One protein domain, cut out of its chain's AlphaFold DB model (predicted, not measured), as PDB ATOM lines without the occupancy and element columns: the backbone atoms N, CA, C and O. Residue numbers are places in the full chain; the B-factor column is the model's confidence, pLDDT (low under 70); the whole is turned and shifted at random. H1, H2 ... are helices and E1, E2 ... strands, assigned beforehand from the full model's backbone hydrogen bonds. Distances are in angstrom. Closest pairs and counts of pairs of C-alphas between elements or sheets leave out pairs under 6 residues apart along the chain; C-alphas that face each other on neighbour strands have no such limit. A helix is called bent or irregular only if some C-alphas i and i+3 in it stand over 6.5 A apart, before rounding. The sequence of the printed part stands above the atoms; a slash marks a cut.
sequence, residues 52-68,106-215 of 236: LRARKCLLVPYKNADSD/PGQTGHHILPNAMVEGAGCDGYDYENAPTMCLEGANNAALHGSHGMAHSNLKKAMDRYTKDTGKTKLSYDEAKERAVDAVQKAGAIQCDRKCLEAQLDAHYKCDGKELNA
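AT A GLANCE: This is residues 52 to 68 and 106 to 215 of the 236 residues of the protein "Tox-GHH2 domain-containing protein" of Massilia atriviolacea (UniProt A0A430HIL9). H5 is in the middle of a compact body, with the longer H4 side by side with it on one side, running opposite ways, and H6 crossing it on the other side. Two small antiparallel sheets complete the body: E1 and E2 near residues 181 to 190 of H5, with the short helices H1 and H2 packed on them, and E3 and E4 near residues 174 to 179, with the short helix H3 packed on E4. The link of residues 120 to 132 runs from H3 back to E2. The printed part has 127 residues with six named helices and four named strands in the order H1, H2, E1, H3, E2, H4, E3, H5, H6, E4, and its class is mixed, helices and strands. It is compact, with a radius of gyration of the C-alphas of 13.5 A and spans of 40 by 29 by 28 A.

IN THESE COORDINATES: H1, residues 52 to 57, begins with C-alpha 52 at (-19.816, -9.054, 38.925). H2 is residues 62 to 65, and after the cut E1 is residues 108 to 112, 12.7 A from first to last C-alpha. H3 is residues 116 to 119, and E2, residues 133 to 138, is 16.3 A long. H4, residues 147 to 167, is the longest helix at 30.3 A, from C-alpha 147 at (-13.935, -20.196, 44.975). E3, residues 171 to 173, leads directly into H5, residues 174 to 190, 20.7 A long. H5 is irregular, but only just: C-alphas 187 and 190 are 6.8 A apart. H6, residues 195 to 206, is 16.5 A long, and E4, residues 212 to 214, ends with C-alpha 214 at (-1.684, -30.266, 25.711).

HOW THE PARTS SIT: H5 is the hub, touching H1, H4 and H6. H4 and H5 touch, closest at the C-alphas of Ala 152 and Val 185, 4.9 A apart, and run opposite ways at a steep tilt of 36 degrees, only just beyond shallow. With residues 178 to 182 alone, H5 touches H6 at a steep tilt of 51 degrees, opposite ways; the closest C-alphas, of Lys 178 and Glu 199, are 6.8 A apart. H1 and H5 only just touch, with 3 pairs of C-alphas within 8 A, made by residue 190 of H5 alone; the closest C-alphas, of Lys 56 and Ala 190, are 6.5 A apart. H4 and H6 are apart. E1 and E2 are antiparallel neighbours, with N 109 and O 137 at 2.8 A and N 135 and O 111 at 2.9 A, within hydrogen-bond range. E2 and H5 are near each other, with 9 pairs of C-alphas within 10 A. The closest C-alphas of H1 and E2, of Lys 56 and Cys 136, are 5.4 A apart, and those of H2 and E1, of Ala 65 and Gly 110, are 4.6 A apart. Residues 60 to 61 pair antiparallel with residues 133 to 134 of E2. E3 and E4 are antiparallel neighbours, with N 213 and O 172 at 2.8 A. The closest C-alphas of H3 and E4, of Met 118 and Asn 214, are 4.5 A apart. Every O i to N i+4 pair is within hydrogen-bond range in H4 and H5, against 1 of 2 in H1 and 7 of 8 in H6; H2 and H3 are too short for such a pair.

THE WHOLE: The two C-alphas farthest apart, of Pro 106 and Gly 168, are 41.0 A apart. Residues 69 to 105 are not printed, and C-alphas 68 and 106 are 13.1 A apart across this cut. Of the links printed whole, H3 to E2 is long, with 13 residues, and E2 to H4 is short but not tight. The mean pLDDT of the printed part is 91.6, and residues 67 to 68 and 141 to 145 are under 70.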
ATOM      1  N   LEU A  52     -20.825  -7.993  38.856       90.44
ATOM      2  CA  LEU A  52     -19.816  -9.054  38.925       90.44
ATOM      3  C   LEU A  52     -20.105 -10.170  37.915       90.44
ATOM      4  O   LEU A  52     -19.187 -10.655  37.251       90.44
ATOM      5  N   ARG A  53     -21.379 -10.526  37.714       92.75
ATOM      6  CA  ARG A  53     -21.789 -11.471  36.663       92.75
ATOM      7  C   ARG A  53     -21.417 -10.996  35.266       92.75
ATOM      8  O   ARG A  53     -20.903 -11.801  34.492       92.75
ATOM      9  N   ALA A  54     -21.692  -9.731  34.949       91.88
ATOM     10  CA  ALA A  54     -21.348  -9.142  33.658       91.88
ATOM     11  C   ALA A  54     -19.828  -9.047  33.482       91.88
ATOM     12  O   ALA A  54     -19.302  -9.395  32.425       91.88
ATOM     13  N   ARG A  55     -19.108  -8.662  34.544       92.12
ATOM     14  CA  ARG A  55     -17.650  -8.542  34.537       92.12
ATOM     15  C   ARG A  55     -16.965  -9.847  34.144       92.12
ATOM     16  O   ARG A  55     -16.017  -9.788  33.367       92.12
ATOM     17  N   LYS A  56     -17.455 -11.001  34.611       93.62
ATOM     18  CA  LYS A  56     -16.926 -12.329  34.240       93.62
ATOM     19  C   LYS A  56     -16.959 -12.602  32.735       93.62
ATOM     20  O   LYS A  56     -16.099 -13.312  32.236       93.62
ATOM     21  N   CYS A  57     -17.925 -12.046  32.010       95.81
ATOM     22  CA  CYS A  57     -18.119 -12.351  30.592       95.81
ATOM     23  C   CYS A  57     -17.223 -11.527  29.654       95.81
ATOM     24  O   CYS A  57     -17.132 -11.838  28.467       95.81
ATOM     25  N   LEU A  58     -16.570 -10.491  30.186       94.19
ATOM     26  CA  LEU A  58     -15.640  -9.635  29.459       94.19
ATOM     27  C   LEU A  58     -14.213 -10.089  29.760       94.19
ATOM     28  O   LEU A  58     -13.666  -9.774  30.821       94.19
ATOM     29  N   LEU A  59     -13.608 -10.848  28.853       95.38
ATOM     30  CA  LEU A  59     -12.239 -11.300  29.054       95.38
ATOM     31  C   LEU A  59     -11.290 -10.114  28.948       95.38
ATOM     32  O   LEU A  59     -11.462  -9.224  28.117       95.38
ATOM     33  N   VAL A  60     -10.288 -10.092  29.817       93.25
ATOM     34  CA  VAL A  60      -9.265  -9.045  29.817       93.25
ATOM     35  C   VAL A  60      -7.874  -9.641  29.674       93.25
ATOM     36  O   VAL A  60      -7.663 -10.785  30.079       93.25
ATOM     37  N   PRO A  61      -6.910  -8.886  29.124       92.62
ATOM     38  CA  PRO A  61      -5.514  -9.305  29.094       92.62
ATOM     39  C   PRO A  61      -5.014  -9.683  30.492       92.62
ATOM     40  O   PRO A  61      -5.238  -8.916  31.434       92.62
ATOM     41  N   TYR A  62      -4.301 -10.806  30.628       90.19
ATOM     42  CA  TYR A  62      -3.740 -11.258  31.910       90.19
ATOM     43  C   TYR A  62      -2.957 -10.161  32.629       90.19
ATOM     44  O   TYR A  62      -3.194  -9.895  33.804       90.19
ATOM     45  N   LYS A  63      -2.127  -9.414  31.899       85.94
ATOM     46  CA  LYS A  63      -1.360  -8.287  32.437       85.94
ATOM     47  C   LYS A  63      -2.219  -7.233  33.139       85.94
ATOM     48  O   LYS A  63      -1.675  -6.444  33.900       85.94
ATOM     49  N   ASN A  64      -3.514  -7.133  32.836       86.81
ATOM     50  CA  ASN A  64      -4.450  -6.205  33.478       86.81
ATOM     51  C   ASN A  64      -5.281  -6.865  34.588       86.81
ATOM     52  O   ASN A  64      -5.948  -6.154  35.334       86.81
ATOM     53  N   ALA A  65      -5.264  -8.193  34.680       84.62
ATOM     54  CA  ALA A  65      -5.949  -8.999  35.685       84.62
ATOM     55  C   ALA A  65      -5.005  -9.555  36.765       84.62
ATOM     56  O   ALA A  65      -5.484 -10.054  37.785       84.62
ATOM     57  N   ASP A  66      -3.692  -9.449  36.558       76.44
ATOM     58  CA  ASP A  66      -2.676  -9.840  37.527       76.44
ATOM     59  C   ASP A  66      -2.677  -8.905  38.752       76.44
ATOM     60  O   ASP A  66      -2.895  -7.685  38.674       76.44
ATOM     61  N   SER A  67      -2.439  -9.513  39.909       65.88
ATOM     62  CA  SER A  67      -2.225  -8.860  41.191       65.88
ATOM     63  C   SER A  67      -0.941  -8.026  41.266       65.88
ATOM     64  O   SER A  67      -0.839  -7.198  42.171       65.88
ATOM     65  N   ASP A  68       0.005  -8.188  40.338       59.97
ATOM     66  CA  ASP A  68       1.251  -7.410  40.317       59.97
ATOM     67  C   ASP A  68       0.977  -5.899  40.267       59.97
ATOM     68  O   ASP A  68       0.183  -5.403  39.468       59.97
ATOM     69  N   PRO A 106     -11.754  -6.290  43.354       80.44
ATOM     70  CA  PRO A 106     -11.127  -6.764  44.585       80.44
ATOM     71  C   PRO A 106     -11.631  -8.152  45.019       80.44
ATOM     72  O   PRO A 106     -12.834  -8.400  45.054       80.44
ATOM     73  N   GLY A 107     -10.691  -9.047  45.338       77.88
ATOM     74  CA  GLY A 107     -10.948 -10.447  45.706       77.88
ATOM     75  C   GLY A 107     -11.241 -11.396  44.535       77.88
ATOM     76  O   GLY A 107     -11.490 -12.583  44.754       77.88
ATOM     77  N   GLN A 108     -11.154 -10.901  43.299       87.50
ATOM     78  CA  GLN A 108     -11.014 -11.720  42.099       87.50
ATOM     79  C   GLN A 108      -9.556 -11.750  41.637       87.50
ATOM     80  O   GLN A 108      -8.785 -10.820  41.879       87.50
ATOM     81  N   THR A 109      -9.202 -12.804  40.918       87.31
ATOM     82  CA  THR A 109      -7.926 -12.971  40.225       87.31
ATOM     83  C   THR A 109      -8.172 -13.310  38.757       87.31
ATOM     84  O   THR A 109      -9.230 -13.831  38.388       87.31
ATOM     85  N   GLY A 110      -7.206 -12.975  37.900       90.31
ATOM     86  CA  GLY A 110      -7.233 -13.370  36.497       90.31
ATOM     87  C   GLY A 110      -7.066 -14.878  36.336       90.31
ATOM     88  O   GLY A 110      -6.060 -15.443  36.755       90.31
ATOM     89  N   HIS A 111      -8.037 -15.523  35.698       93.06
ATOM     90  CA  HIS A 111      -8.003 -16.934  35.339       93.06
ATOM     91  C   HIS A 111      -7.857 -17.081  33.825       93.06
ATOM     92  O   HIS A 111      -8.738 -16.665  33.068       93.06
ATOM     93  N   HIS A 112      -6.765 -17.690  33.367       93.19
ATOM     94  CA  HIS A 112      -6.644 -18.090  31.967       93.19
ATOM     95  C   HIS A 112      -7.637 -19.210  31.667       93.19
ATOM     96  O   HIS A 112      -7.521 -20.295  32.233       93.19
ATOM     97  N   ILE A 113      -8.576 -18.965  30.749       95.38
ATOM     98  CA  ILE A 113      -9.542 -19.993  30.338       95.38
ATOM     99  C   ILE A 113      -8.800 -21.173  29.698       95.38
ATOM    100  O   ILE A 113      -9.012 -22.317  30.088       95.38
ATOM    101  N   LEU A 114      -7.869 -20.889  28.779       95.69
ATOM    102  CA  LEU A 114      -6.887 -21.859  28.297       95.69
ATOM    103  C   LEU A 114      -5.559 -21.613  29.037       95.69
ATOM    104  O   LEU A 114      -4.873 -20.629  28.742       95.69
ATOM    105  N   PRO A 115      -5.195 -22.448  30.028       93.50
ATOM    106  CA  PRO A 115      -4.025 -22.213  30.868       93.50
ATOM    107  C   PRO A 115      -2.729 -22.335  30.066       93.50
ATOM    108  O   PRO A 115      -2.650 -23.145  29.151       93.50
ATOM    109  N   ASN A 116      -1.671 -21.618  30.460       92.12
ATOM    110  CA  ASN A 116      -0.383 -21.651  29.752       92.12
ATOM    111  C   ASN A 116       0.130 -23.075  29.481       92.12
ATOM    112  O   ASN A 116       0.515 -23.376  28.363       92.12
ATOM    113  N   ALA A 117       0.037 -23.982  30.456       92.75
ATOM    114  CA  ALA A 117       0.466 -25.375  30.292       92.75
ATOM    115  C   ALA A 117      -0.260 -26.141  29.158       92.75
ATOM    116  O   ALA A 117       0.242 -27.157  28.681       92.75
ATOM    117  N   MET A 118      -1.439 -25.675  28.737       94.94
ATOM    118  CA  MET A 118      -2.198 -26.222  27.612       94.94
ATOM    119  C   MET A 118      -1.693 -25.690  26.262       94.94
ATOM    120  O   MET A 118      -1.617 -26.453  25.303       94.94
ATOM    121  N   VAL A 119      -1.342 -24.405  26.185       94.50
ATOM    122  CA  VAL A 119      -1.064 -23.683  24.926       94.50
ATOM    123  C   VAL A 119       0.421 -23.455  24.641       94.50
ATOM    124  O   VAL A 119       0.812 -23.303  23.483       94.50
ATOM    125  N   GLU A 120       1.266 -23.445  25.669       90.25
ATOM    126  CA  GLU A 120       2.704 -23.238  25.533       90.25
ATOM    127  C   GLU A 120       3.330 -24.334  24.662       90.25
ATOM    128  O   GLU A 120       3.108 -25.530  24.863       90.25
ATOM    129  N   GLY A 121       4.111 -23.913  23.665       89.06
ATOM    130  CA  GLY A 121       4.780 -24.821  22.732       89.06
ATOM    131  C   GLY A 121       3.886 -25.417  21.637       89.06
ATOM    132  O   GLY A 121       4.398 -26.143  20.791       89.06
ATOM    133  N   ALA A 122       2.587 -25.095  21.589       92.25
ATOM    134  CA  ALA A 122       1.681 -25.590  20.544       92.25
ATOM    135  C   ALA A 122       1.836 -24.877  19.183       92.25
ATOM    136  O   ALA A 122       1.287 -25.327  18.178       92.25
ATOM    137  N   GLY A 123       2.585 -23.769  19.133       91.44
ATOM    138  CA  GLY A 123       2.820 -23.010  17.901       91.44
ATOM    139  C   GLY A 123       1.575 -22.276  17.396       91.44
ATOM    140  O   GLY A 123       1.299 -22.301  16.197       91.44
ATOM    141  N   CYS A 124       0.812 -21.684  18.316       91.69
ATOM    142  CA  CYS A 124      -0.308 -20.806  18.003       91.69
ATOM    143  C   CYS A 124       0.177 -19.377  17.746       91.69
ATOM    144  O   CYS A 124       0.783 -18.770  18.631       91.69
ATOM    145  N   ASP A 125      -0.124 -18.828  16.570       89.50
ATOM    146  CA  ASP A 125       0.469 -17.570  16.094       89.50
ATOM    147  C   ASP A 125       0.078 -16.350  16.938       89.50
ATOM    148  O   ASP A 125       0.822 -15.374  17.013       89.50
ATOM    149  N   GLY A 126      -1.096 -16.384  17.573       85.00
ATOM    150  CA  GLY A 126      -1.586 -15.288  18.406       85.00
ATOM    151  C   GLY A 126      -1.282 -15.436  19.898       85.00
ATOM    152  O   GLY A 126      -1.637 -14.558  20.686       85.00
ATOM    153  N   TYR A 127      -0.630 -16.527  20.319       90.81
ATOM    154  CA  TYR A 127      -0.419 -16.772  21.739       90.81
ATOM    155  C   TYR A 127       0.672 -15.875  22.339       90.81
ATOM    156  O   TYR A 127       1.866 -16.108  22.180       90.81
ATOM    157  N   ASP A 128       0.226 -14.891  23.114       89.94
ATOM    158  CA  ASP A 128       1.030 -14.153  24.082       89.94
ATOM    159  C   ASP A 128       0.429 -14.326  25.481       89.94
ATOM    160  O   ASP A 128      -0.753 -14.040  25.689       89.94
ATOM    161  N   TYR A 129       1.248 -14.779  26.431       88.25
ATOM    162  CA  TYR A 129       0.853 -15.028  27.815       88.25
ATOM    163  C   TYR A 129       0.286 -13.767  28.486       88.25
ATOM    164  O   TYR A 129      -0.776 -13.815  29.106       88.25
ATOM    165  N   GLU A 130       0.946 -12.615  28.337       87.75
ATOM    166  CA  GLU A 130       0.565 -11.381  29.043       87.75
ATOM    167  C   GLU A 130      -0.719 -10.759  28.477       87.75
ATOM    168  O   GLU A 130      -1.458 -10.061  29.179       87.75
ATOM    169  N   ASN A 131      -1.010 -11.027  27.207       90.31
ATOM    170  CA  ASN A 131      -2.232 -10.588  26.547       90.31
ATOM    171  C   ASN A 131      -3.328 -11.659  26.507       90.31
ATOM    172  O   ASN A 131      -4.433 -11.353  26.064       90.31
ATOM    173  N   ALA A 132      -3.061 -12.874  26.998       92.62
ATOM    174  CA  ALA A 132      -4.010 -13.975  26.930       92.62
ATOM    175  C   ALA A 132      -5.343 -13.624  27.625       92.62
ATOM    176  O   ALA A 132      -5.320 -13.046  28.719       92.62
ATOM    177  N   PRO A 133      -6.498 -13.975  27.021       94.12
ATOM    178  CA  PRO A 133      -7.811 -13.682  27.570       94.12
ATOM    179  C   PRO A 133      -7.999 -14.339  28.933       94.12
ATOM    180  O   PRO A 133      -7.893 -15.561  29.080       94.12
ATOM    181  N   THR A 134      -8.317 -13.520  29.929       94.00
ATOM    182  CA  THR A 134      -8.556 -13.974  31.298       94.00
ATOM    183  C   THR A 134      -9.919 -13.572  31.810       94.00
ATOM    184  O   THR A 134     -10.419 -12.478  31.546       94.00
ATOM    185  N   MET A 135     -10.521 -14.491  32.555       95.38
ATOM    186  CA  MET A 135     -11.775 -14.296  33.258       95.38
ATOM    187  C   MET A 135     -11.484 -13.924  34.707       95.38
ATOM    188  O   MET A 135     -10.645 -14.544  35.352       95.38
ATOM    189  N   CYS A 136     -12.201 -12.944  35.246       93.94
ATOM    190  CA  CYS A 136     -12.069 -12.592  36.653       93.94
ATOM    191  C   CYS A 136     -12.864 -13.566  37.524       93.94
ATOM    192  O   CYS A 136     -14.094 -13.555  37.497       93.94
ATOM    193  N   LEU A 137     -12.168 -14.407  38.284       93.56
ATOM    194  CA  LEU A 137     -12.769 -15.420  39.151       93.56
ATOM    195  C   LEU A 137     -12.363 -15.198  40.607       93.56
ATOM    196  O   LEU A 137     -11.304 -14.655  40.898       93.56
ATOM    197  N   GLU A 138     -13.227 -15.590  41.532       92.12
ATOM    198  CA  GLU A 138     -13.012 -15.426  42.968       92.12
ATOM    199  C   GLU A 138     -12.089 -16.520  43.517       92.12
ATOM    200  O   GLU A 138     -12.195 -17.689  43.135       92.12
ATOM    201  N   GLY A 139     -11.217 -16.132  44.449       84.62
ATOM    202  CA  GLY A 139     -10.161 -16.989  44.999       84.62
ATOM    203  C   GLY A 139      -8.770 -16.566  44.523       84.62
ATOM    204  O   GLY A 139      -8.628 -15.897  43.502       84.62
ATOM    205  N   ALA A 140      -7.740 -16.907  45.299       72.38
ATOM    206  CA  ALA A 140      -6.376 -16.399  45.105       72.38
ATOM    207  C   ALA A 140      -5.392 -17.420  44.513       72.38
ATOM    208  O   ALA A 140      -4.244 -17.078  44.245       72.38
ATOM    209  N   ASN A 141      -5.789 -18.683  44.364       67.75
ATOM    210  CA  ASN A 141      -4.878 -19.740  43.947       67.75
ATOM    211  C   ASN A 141      -5.593 -20.833  43.145       67.75
ATOM    212  O   ASN A 141      -6.818 -20.943  43.133       67.75
ATOM    213  N   ASN A 142      -4.785 -21.689  42.524       63.03
ATOM    214  CA  ASN A 142      -5.251 -22.847  41.764       63.03
ATOM    215  C   ASN A 142      -5.587 -24.037  42.687       63.03
ATOM    216  O   ASN A 142      -5.685 -25.171  42.209       63.03
ATOM    217  N   ALA A 143      -5.694 -23.821  44.008       63.41
ATOM    218  CA  ALA A 143      -5.992 -24.892  44.947       63.41
ATOM    219  C   ALA A 143      -7.399 -25.437  44.677       63.41
ATOM    220  O   ALA A 143      -8.338 -24.695  44.373       63.41
ATOM    221  N   ALA A 144      -7.533 -26.761  44.761       59.72
ATOM    222  CA  ALA A 144      -8.773 -27.441  44.430       59.72
ATOM    223  C   ALA A 144      -9.931 -26.892  45.279       59.72
ATOM    224  O   ALA A 144      -9.866 -26.909  46.503       59.72
ATOM    225  N   LEU A 145     -10.999 -26.452  44.606       64.50
ATOM    226  CA  LEU A 145     -12.272 -26.031  45.210       64.50
ATOM    227  C   LEU A 145     -12.246 -24.745  46.060       64.50
ATOM    228  O   LEU A 145     -13.163 -24.546  46.850       64.50
ATOM    229  N   HIS A 146     -11.255 -23.863  45.894       81.44
ATOM    230  CA  HIS A 146     -11.309 -22.519  46.482       81.44
ATOM    231  C   HIS A 146     -11.953 -21.528  45.515       81.44
ATOM    232  O   HIS A 146     -11.324 -21.106  44.540       81.44
ATOM    233  N   GLY A 147     -13.195 -21.140  45.796       88.81
ATOM    234  CA  GLY A 147     -13.935 -20.196  44.975       88.81
ATOM    235  C   GLY A 147     -14.116 -20.647  43.525       88.81
ATOM    236  O   GLY A 147     -13.834 -21.785  43.129       88.81
ATOM    237  N   SER A 148     -14.601 -19.731  42.693       92.75
ATOM    238  CA  SER A 148     -14.821 -19.988  41.273       92.75
ATOM    239  C   SER A 148     -13.516 -20.217  40.508       92.75
ATOM    240  O   SER A 148     -13.511 -21.010  39.567       92.75
ATOM    241  N   HIS A 149     -12.390 -19.647  40.942       92.75
ATOM    242  CA  HIS A 149     -11.095 -19.904  40.309       92.75
ATOM    243  C   HIS A 149     -10.672 -21.371  40.499       92.75
ATOM    244  O   HIS A 149     -10.475 -22.104  39.522       92.75
ATOM    245  N   GLY A 150     -10.610 -21.847  41.746       90.06
ATOM    246  CA  GLY A 150     -10.244 -23.232  42.047       90.06
ATOM    247  C   GLY A 150     -11.218 -24.242  41.435       90.06
ATOM    248  O   GLY A 150     -10.804 -25.308  40.961       90.06
ATOM    249  N   MET A 151     -12.514 -23.909  41.377       91.69
ATOM    250  CA  MET A 151     -13.519 -24.723  40.687       91.69
ATOM    251  C   MET A 151     -13.277 -24.814  39.176       91.69
ATOM    252  O   MET A 151     -13.402 -25.909  38.626       91.69
ATOM    253  N   ALA A 152     -12.903 -23.723  38.502       94.62
ATOM    254  CA  ALA A 152     -12.618 -23.737  37.066       94.62
ATOM    255  C   ALA A 152     -11.452 -24.678  36.735       94.62
ATOM    256  O   ALA A 152     -11.604 -25.593  35.923       94.62
ATOM    257  N   HIS A 153     -10.337 -24.558  37.461       93.25
ATOM    258  CA  HIS A 153      -9.214 -25.490  37.343       93.25
ATOM    259  C   HIS A 153      -9.616 -26.941  37.635       93.25
ATOM    260  O   HIS A 153      -9.253 -27.853  36.892       93.25
ATOM    261  N   SER A 154     -10.412 -27.171  38.682       92.69
ATOM    262  CA  SER A 154     -10.881 -28.513  39.051       92.69
ATOM    263  C   SER A 154     -11.772 -29.137  37.970       92.69
ATOM    264  O   SER A 154     -11.655 -30.329  37.673       92.69
ATOM    265  N   ASN A 155     -12.661 -28.346  37.368       95.19
ATOM    266  CA  ASN A 155     -13.543 -28.789  36.291       95.19
ATOM    267  C   ASN A 155     -12.752 -29.100  35.020       95.19
ATOM    268  O   ASN A 155     -12.975 -30.151  34.415       95.19
ATOM    269  N   LEU A 156     -11.795 -28.241  34.656       96.38
ATOM    270  CA  LEU A 156     -10.934 -28.477  33.503       96.38
ATOM    271  C   LEU A 156     -10.061 -29.715  33.720       96.38
ATOM    272  O   LEU A 156      -9.974 -30.555  32.829       96.38
ATOM    273  N   LYS A 157      -9.504 -29.906  34.925       95.06
ATOM    274  CA  LYS A 157      -8.718 -31.102  35.260       95.06
ATOM    275  C   LYS A 157      -9.533 -32.374  35.057       95.06
ATOM    276  O   LYS A 157      -9.083 -33.281  34.368       95.06
ATOM    277  N   LYS A 158     -10.760 -32.416  35.583       95.62
ATOM    278  CA  LYS A 158     -11.671 -33.554  35.382       95.62
ATOM    279  C   LYS A 158     -11.971 -33.798  33.901       95.62
ATOM    280  O   LYS A 158     -12.115 -34.952  33.510       95.62
ATOM    281  N   ALA A 159     -12.100 -32.744  33.096       97.19
ATOM    282  CA  ALA A 159     -12.331 -32.873  31.660       97.19
ATOM    283  C   ALA A 159     -11.101 -33.436  30.928       97.19
ATOM    284  O   ALA A 159     -11.259 -34.338  30.110       97.19
ATOM    285  N   MET A 160      -9.893 -32.958  31.253       97.12
ATOM    286  CA  MET A 160      -8.640 -33.459  30.674       97.12
ATOM    287  C   MET A 160      -8.359 -34.906  31.093       97.12
ATOM    288  O   MET A 160      -8.049 -35.734  30.244       97.12
ATOM    289  N   ASP A 161      -8.541 -35.243  32.374       96.06
ATOM    290  CA  ASP A 161      -8.343 -36.606  32.881       96.06
ATOM    291  C   ASP A 161      -9.272 -37.606  32.169       96.06
ATOM    292  O   ASP A 161      -8.843 -38.695  31.790       96.06
ATOM    293  N   ARG A 162     -10.545 -37.233  31.957       96.88
ATOM    294  CA  ARG A 162     -11.506 -38.052  31.197       96.88
ATOM    295  C   ARG A 162     -11.096 -38.190  29.740       96.88
ATOM    296  O   ARG A 162     -11.050 -39.304  29.245       96.88
ATOM    297  N   TYR A 163     -10.745 -37.086  29.081       97.12
ATOM    298  CA  TYR A 163     -10.285 -37.114  27.694       97.12
ATOM    299  C   TYR A 163      -9.100 -38.073  27.509       97.12
ATOM    300  O   TYR A 163      -9.148 -38.951  26.647       97.12
ATOM    301  N   THR A 164      -8.076 -37.962  28.358       96.88
ATOM    302  CA  THR A 164      -6.898 -38.835  28.306       96.88
ATOM    303  C   THR A 164      -7.267 -40.291  28.569       96.88
ATOM    304  O   THR A 164      -6.776 -41.180  27.880       96.88
ATOM    305  N   LYS A 165      -8.160 -40.555  29.530       97.12
ATOM    306  CA  LYS A 165      -8.633 -41.911  29.837       97.12
ATOM    307  C   LYS A 165      -9.412 -42.536  28.677       97.12
ATOM    308  O   LYS A 165      -9.206 -43.709  28.381       97.12
ATOM    309  N   ASP A 166     -10.302 -41.772  28.054       97.25
ATOM    310  CA  ASP A 166     -11.242 -42.281  27.052       97.25
ATOM    311  C   ASP A 166     -10.583 -42.426  25.670       97.25
ATOM    312  O   ASP A 166     -10.946 -43.312  24.900       97.25
ATOM    313  N   THR A 167      -9.599 -41.577  25.354       97.31
ATOM    314  CA  THR A 167      -8.948 -41.547  24.031       97.31
ATOM    315  C   THR A 167      -7.531 -42.117  24.016       97.31
ATOM    316  O   THR A 167      -7.005 -42.413  22.944       97.31
ATOM    317  N   GLY A 168      -6.875 -42.214  25.176       97.38
ATOM    318  CA  GLY A 168      -5.446 -42.522  25.283       97.38
ATOM    319  C   GLY A 168      -4.514 -41.392  24.820       97.38
ATOM    320  O   GLY A 168      -3.299 -41.581  24.804       97.38
ATOM    321  N   LYS A 169      -5.045 -40.223  24.434       96.88
ATOM    322  CA  LYS A 169      -4.262 -39.097  23.907       96.88
ATOM    323  C   LYS A 169      -3.914 -38.092  25.001       96.88
ATOM    324  O   LYS A 169      -4.730 -37.777  25.857       96.88
ATOM    325  N   THR A 170      -2.717 -37.518  24.917       95.44
ATOM    326  CA  THR A 170      -2.250 -36.424  25.793       95.44
ATOM    327  C   THR A 170      -2.353 -35.045  25.139       95.44
ATOM    328  O   THR A 170      -2.037 -34.034  25.767       95.44
ATOM    329  N   LYS A 171      -2.809 -35.003  23.886       97.00
ATOM    330  CA  LYS A 171      -3.074 -33.791  23.117       97.00
ATOM    331  C   LYS A 171      -4.493 -33.801  22.572       97.00
ATOM    332  O   LYS A 171      -5.027 -34.880  22.312       97.00
ATOM    333  N   LEU A 172      -5.084 -32.624  22.409       97.00
ATOM    334  CA  LEU A 172      -6.426 -32.415  21.858       97.00
ATOM    335  C   LEU A 172      -6.432 -31.231  20.892       97.00
ATOM    336  O   LEU A 172      -5.562 -30.365  20.977       97.00
ATOM    337  N   SER A 173      -7.398 -31.186  19.978       97.12
ATOM    338  CA  SER A 173      -7.529 -30.047  19.063       97.12
ATOM    339  C   SER A 173      -7.821 -28.747  19.823       97.12
ATOM    340  O   SER A 173      -8.372 -28.766  20.928       97.12
ATOM    341  N   TYR A 174      -7.474 -27.603  19.229       96.69
ATOM    342  CA  TYR A 174      -7.829 -26.296  19.787       96.69
ATOM    343  C   TYR A 174      -9.328 -26.163  20.092       96.69
ATOM    344  O   TYR A 174      -9.687 -25.689  21.170       96.69
ATOM    345  N   ASP A 175     -10.198 -26.635  19.197       96.31
ATOM    346  CA  ASP A 175     -11.647 -26.553  19.391       96.31
ATOM    347  C   ASP A 175     -12.124 -27.388  20.584       96.31
ATOM    348  O   ASP A 175     -12.883 -26.887  21.415       96.31
ATOM    349  N   GLU A 176     -11.618 -28.614  20.754       97.06
ATOM    350  CA  GLU A 176     -11.936 -29.436  21.929       97.06
ATOM    351  C   GLU A 176     -11.413 -28.810  23.228       97.06
ATOM    352  O   GLU A 176     -12.077 -28.866  24.267       97.06
ATOM    353  N   ALA A 177     -10.218 -28.217  23.192       97.31
ATOM    354  CA  ALA A 177      -9.642 -27.521  24.337       97.31
ATOM    355  C   ALA A 177     -10.490 -26.307  24.735       97.31
ATOM    356  O   ALA A 177     -10.874 -26.180  25.901       97.31
ATOM    357  N   LYS A 178     -10.827 -25.456  23.761       97.31
ATOM    358  CA  LYS A 178     -11.705 -24.289  23.905       97.31
ATOM    359  C   LYS A 178     -13.053 -24.689  24.490       97.31
ATOM    360  O   LYS A 178     -13.468 -24.116  25.497       97.31
ATOM    361  N   GLU A 179     -13.695 -25.712  23.929       97.75
ATOM    362  CA  GLU A 179     -14.994 -26.183  24.404       97.75
ATOM    363  C   GLU A 179     -14.942 -26.613  25.872       97.75
ATOM    364  O   GLU A 179     -15.764 -26.169  26.679       97.75
ATOM    365  N   ARG A 180     -13.956 -27.435  26.240       98.25
ATOM    366  CA  ARG A 180     -13.810 -27.963  27.605       98.25
ATOM    367  C   ARG A 180     -13.440 -26.883  28.615       98.25
ATOM    368  O   ARG A 180     -13.875 -26.947  29.766       98.25
ATOM    369  N   ALA A 181     -12.651 -25.904  28.193       97.62
ATOM    370  CA  ALA A 181     -12.260 -24.766  29.008       97.62
ATOM    371  C   ALA A 181     -13.434 -23.814  29.281       97.62
ATOM    372  O   ALA A 181     -13.666 -23.444  30.435       97.62
ATOM    373  N   VAL A 182     -14.230 -23.486  28.258       98.38
ATOM    374  CA  VAL A 182     -15.458 -22.686  28.415       98.38
ATOM    375  C   VAL A 182     -16.455 -23.400  29.328       98.38
ATOM    376  O   VAL A 182     -16.991 -22.802  30.263       98.38
ATOM    377  N   ASP A 183     -16.626 -24.707  29.144       98.19
ATOM    378  CA  ASP A 183     -17.420 -25.557  30.028       98.19
ATOM    379  C   ASP A 183     -16.968 -25.476  31.492       98.19
ATOM    380  O   ASP A 183     -17.793 -25.423  32.411       98.19
ATOM    381  N   ALA A 184     -15.655 -25.497  31.725       97.19
ATOM    382  CA  ALA A 184     -15.079 -25.490  33.060       97.19
ATOM    383  C   ALA A 184     -15.377 -24.187  33.813       97.19
ATOM    384  O   ALA A 184     -15.801 -24.244  34.974       97.19
ATOM    385  N   VAL A 185     -15.224 -23.033  33.151       96.94
ATOM    386  CA  VAL A 185     -15.533 -21.723  33.748       96.94
ATOM    387  C   VAL A 185     -17.037 -21.490  33.894       96.94
ATOM    388  O   VAL A 185     -17.481 -20.951  34.910       96.94
ATOM    389  N   GLN A 186     -17.860 -21.967  32.954       96.69
ATOM    390  CA  GLN A 186     -19.319 -21.895  33.085       96.69
ATOM    391  C   GLN A 186     -19.802 -22.686  34.307       96.69
ATOM    392  O   GLN A 186     -20.546 -22.148  35.135       96.69
ATOM    393  N   LYS A 187     -19.293 -23.912  34.494       94.06
ATOM    394  CA  LYS A 187     -19.557 -24.747  35.682       94.06
ATOM    395  C   LYS A 187     -19.026 -24.127  36.980       94.06
ATOM    396  O   LYS A 187     -19.561 -24.415  38.046       94.06
ATOM    397  N   ALA A 188     -18.019 -23.260  36.903       92.94
ATOM    398  CA  ALA A 188     -17.457 -22.553  38.051       92.94
ATOM    399  C   ALA A 188     -18.213 -21.266  38.437       92.94
ATOM    400  O   ALA A 188     -17.872 -20.625  39.428       92.94
ATOM    401  N   GLY A 189     -19.259 -20.886  37.698       91.62
ATOM    402  CA  GLY A 189     -20.089 -19.719  38.017       91.62
ATOM    403  C   GLY A 189     -20.099 -18.624  36.955       91.62
ATOM    404  O   GLY A 189     -20.475 -17.496  37.270       91.62
ATOM    405  N   ALA A 190     -19.711 -18.950  35.720       95.31
ATOM    406  CA  ALA A 190     -19.865 -18.092  34.546       95.31
ATOM    407  C   ALA A 190     -20.979 -18.568  33.590       95.31
ATOM    408  O   ALA A 190     -20.981 -18.205  32.419       95.31
ATOM    409  N   ILE A 191     -21.930 -19.391  34.057       93.81
ATOM    410  CA  ILE A 191     -23.008 -19.972  33.229       93.81
ATOM    411  C   ILE A 191     -23.880 -18.924  32.517       93.81
ATOM    412  O   ILE A 191     -24.521 -19.217  31.516       93.81
ATOM    413  N   GLN A 192     -23.918 -17.695  33.034       94.00
ATOM    414  CA  GLN A 192     -24.625 -16.572  32.424       94.00
ATOM    415  C   GLN A 192     -23.932 -15.994  31.188       94.00
ATOM    416  O   GLN A 192     -24.554 -15.214  30.473       94.00
ATOM    417  N   CYS A 193     -22.645 -16.280  30.993       96.62
ATOM    418  CA  CYS A 193     -21.894 -15.746  29.872       96.62
ATOM    419  C   CYS A 193     -22.267 -16.496  28.601       96.62
ATOM    420  O   CYS A 193     -22.292 -17.731  28.593       96.62
ATOM    421  N   ASP A 194     -22.538 -15.746  27.534       97.69
ATOM    422  CA  ASP A 194     -22.828 -16.335  26.234       97.69
ATOM    423  C   ASP A 194     -21.619 -17.139  25.750       97.69
ATOM    424  O   ASP A 194     -20.489 -16.644  25.700       97.69
ATOM    425  N   ARG A 195     -21.871 -18.406  25.421       97.44
ATOM    426  CA  ARG A 195     -20.826 -19.348  25.034       97.44
ATOM    427  C   ARG A 195     -20.080 -18.870  23.792       97.44
ATOM    428  O   ARG A 195     -18.853 -18.858  23.796       97.44
ATOM    429  N   LYS A 196     -20.815 -18.442  22.763       98.00
ATOM    430  CA  LYS A 196     -20.229 -18.016  21.489       98.00
ATOM    431  C   LYS A 196     -19.399 -16.754  21.677       98.00
ATOM    432  O   LYS A 196     -18.349 -16.627  21.064       98.00
ATOM    433  N   CYS A 197     -19.818 -15.848  22.560       98.06
ATOM    434  CA  CYS A 197     -19.019 -14.677  22.915       98.06
ATOM    435  C   CYS A 197     -17.712 -15.044  23.629       98.06
ATOM    436  O   CYS A 197     -16.698 -14.391  23.389       98.06
ATOM    437  N   LEU A 198     -17.708 -16.046  24.515       98.00
ATOM    438  CA  LEU A 198     -16.470 -16.511  25.150       98.00
ATOM    439  C   LEU A 198     -15.543 -17.173  24.128       98.00
ATOM    440  O   LEU A 198     -14.366 -16.830  24.070       98.00
ATOM    441  N   GLU A 199     -16.075 -18.065  23.295       97.44
ATOM    442  CA  GLU A 199     -15.317 -18.743  22.238       97.44
ATOM    443  C   GLU A 199     -14.726 -17.737  21.243       97.44
ATOM    444  O   GLU A 199     -13.528 -17.774  20.995       97.44
ATOM    445  N   ALA A 200     -15.504 -16.751  20.787       97.06
ATOM    446  CA  ALA A 200     -15.024 -15.714  19.876       97.06
ATOM    447  C   ALA A 200     -13.894 -14.853  20.474       97.06
ATOM    448  O   ALA A 200     -12.962 -14.480  19.764       97.06
ATOM    449  N   GLN A 201     -13.948 -14.540  21.776       97.19
ATOM    450  CA  GLN A 201     -12.862 -13.821  22.458       97.19
ATOM    451  C   GLN A 201     -11.578 -14.660  22.533       97.19
ATOM    452  O   GLN A 201     -10.481 -14.106  22.453       97.19
ATOM    453  N   LEU A 202     -11.699 -15.985  22.675       96.81
ATOM    454  CA  LEU A 202     -10.557 -16.899  22.636       96.81
ATOM    455  C   LEU A 202     -10.004 -17.017  21.211       96.81
ATOM    456  O   LEU A 202      -8.798 -16.853  21.027       96.81
ATOM    457  N   ASP A 203     -10.864 -17.225  20.217       95.31
ATOM    458  CA  ASP A 203     -10.479 -17.394  18.810       95.31
ATOM    459  C   ASP A 203      -9.729 -16.161  18.288       95.31
ATOM    460  O   ASP A 203      -8.675 -16.282  17.657       95.31
ATOM    461  N   ALA A 204     -10.210 -14.963  18.638       94.44
ATOM    462  CA  ALA A 204      -9.580 -13.696  18.272       94.44
ATOM    463  C   ALA A 204      -8.135 -13.557  18.787       94.44
ATOM    464  O   ALA A 204      -7.311 -12.912  18.130       94.44
ATOM    465  N   HIS A 205      -7.827 -14.150  19.945       94.25
ATOM    466  CA  HIS A 205      -6.492 -14.099  20.537       94.25
ATOM    467  C   HIS A 205      -5.609 -15.247  20.076       94.25
ATOM    468  O   HIS A 205      -4.522 -15.013  19.572       94.25
ATOM    469  N   TYR A 206      -6.053 -16.485  20.269       93.81
ATOM    470  CA  TYR A 206      -5.176 -17.647  20.184       93.81
ATOM    471  C   TYR A 206      -4.776 -17.994  18.747       93.81
ATOM    472  O   TYR A 206      -3.628 -18.384  18.541       93.81
ATOM    473  N   LYS A 207      -5.671 -17.824  17.758       92.06
ATOM    474  CA  LYS A 207      -5.402 -18.143  16.336       92.06
ATOM    475  C   LYS A 207      -4.727 -19.518  16.168       92.06
ATOM    476  O   LYS A 207      -3.701 -19.655  15.509       92.06
ATOM    477  N   CYS A 208      -5.269 -20.524  16.855       91.94
ATOM    478  CA  CYS A 208      -4.702 -21.874  16.971       91.94
ATOM    479  C   CYS A 208      -5.309 -22.864  15.952       91.94
ATOM    480  O   CYS A 208      -5.349 -24.068  16.220       91.94
ATOM    481  N   ASP A 209      -5.815 -22.399  14.809       87.38
ATOM    482  CA  ASP A 209      -6.510 -23.266  13.854       87.38
ATOM    483  C   ASP A 209      -5.608 -24.421  13.386       87.38
ATOM    484  O   ASP A 209      -4.451 -24.235  13.002       87.38
ATOM    485  N   GLY A 210      -6.132 -25.647  13.472       87.62
ATOM    486  CA  GLY A 210      -5.402 -26.867  13.116       87.62
ATOM    487  C   GLY A 210      -4.260 -27.255  14.067       87.62
ATOM    488  O   GLY A 210      -3.512 -28.182  13.753       87.62
ATOM    489  N   LYS A 211      -4.096 -26.582  15.214       93.50
ATOM    490  CA  LYS A 211      -3.079 -26.922  16.223       93.50
ATOM    491  C   LYS A 211      -3.622 -27.898  17.264       93.50
ATOM    492  O   LYS A 211      -4.799 -27.873  17.628       93.50
ATOM    493  N   GLU A 212      -2.722 -28.727  17.784       96.38
ATOM    494  CA  GLU A 212      -2.980 -29.586  18.937       96.38
ATOM    495  C   GLU A 212      -2.395 -28.964  20.207       96.38
ATOM    496  O   GLU A 212      -1.229 -28.566  20.243       96.38
ATOM    497  N   LEU A 213      -3.204 -28.917  21.260       96.69
ATOM    498  CA  LEU A 213      -2.858 -28.399  22.578       96.69
ATOM    499  C   LEU A 213      -2.604 -29.544  23.562       96.69
ATOM    500  O   LEU A 213      -3.050 -30.671  23.351       96.69
ATOM    501  N   ASN A 214      -1.907 -29.269  24.663       96.38
ATOM    502  CA  ASN A 214      -1.684 -30.266  25.711       96.38
ATOM    503  C   ASN A 214      -2.961 -30.462  26.540       96.38
ATOM    504  O   ASN A 214      -3.564 -29.490  26.991       96.38
ATOM    505  N   ALA A 215      -3.336 -31.706  26.841       96.25
ATOM    506  CA  ALA A 215      -4.440 -32.012  27.753       96.25
ATOM    507  C   ALA A 215      -4.048 -31.721  29.219       96.25
ATOM    508  O   ALA A 215      -3.804 -32.627  30.016       96.25
TER     509      ALA A 215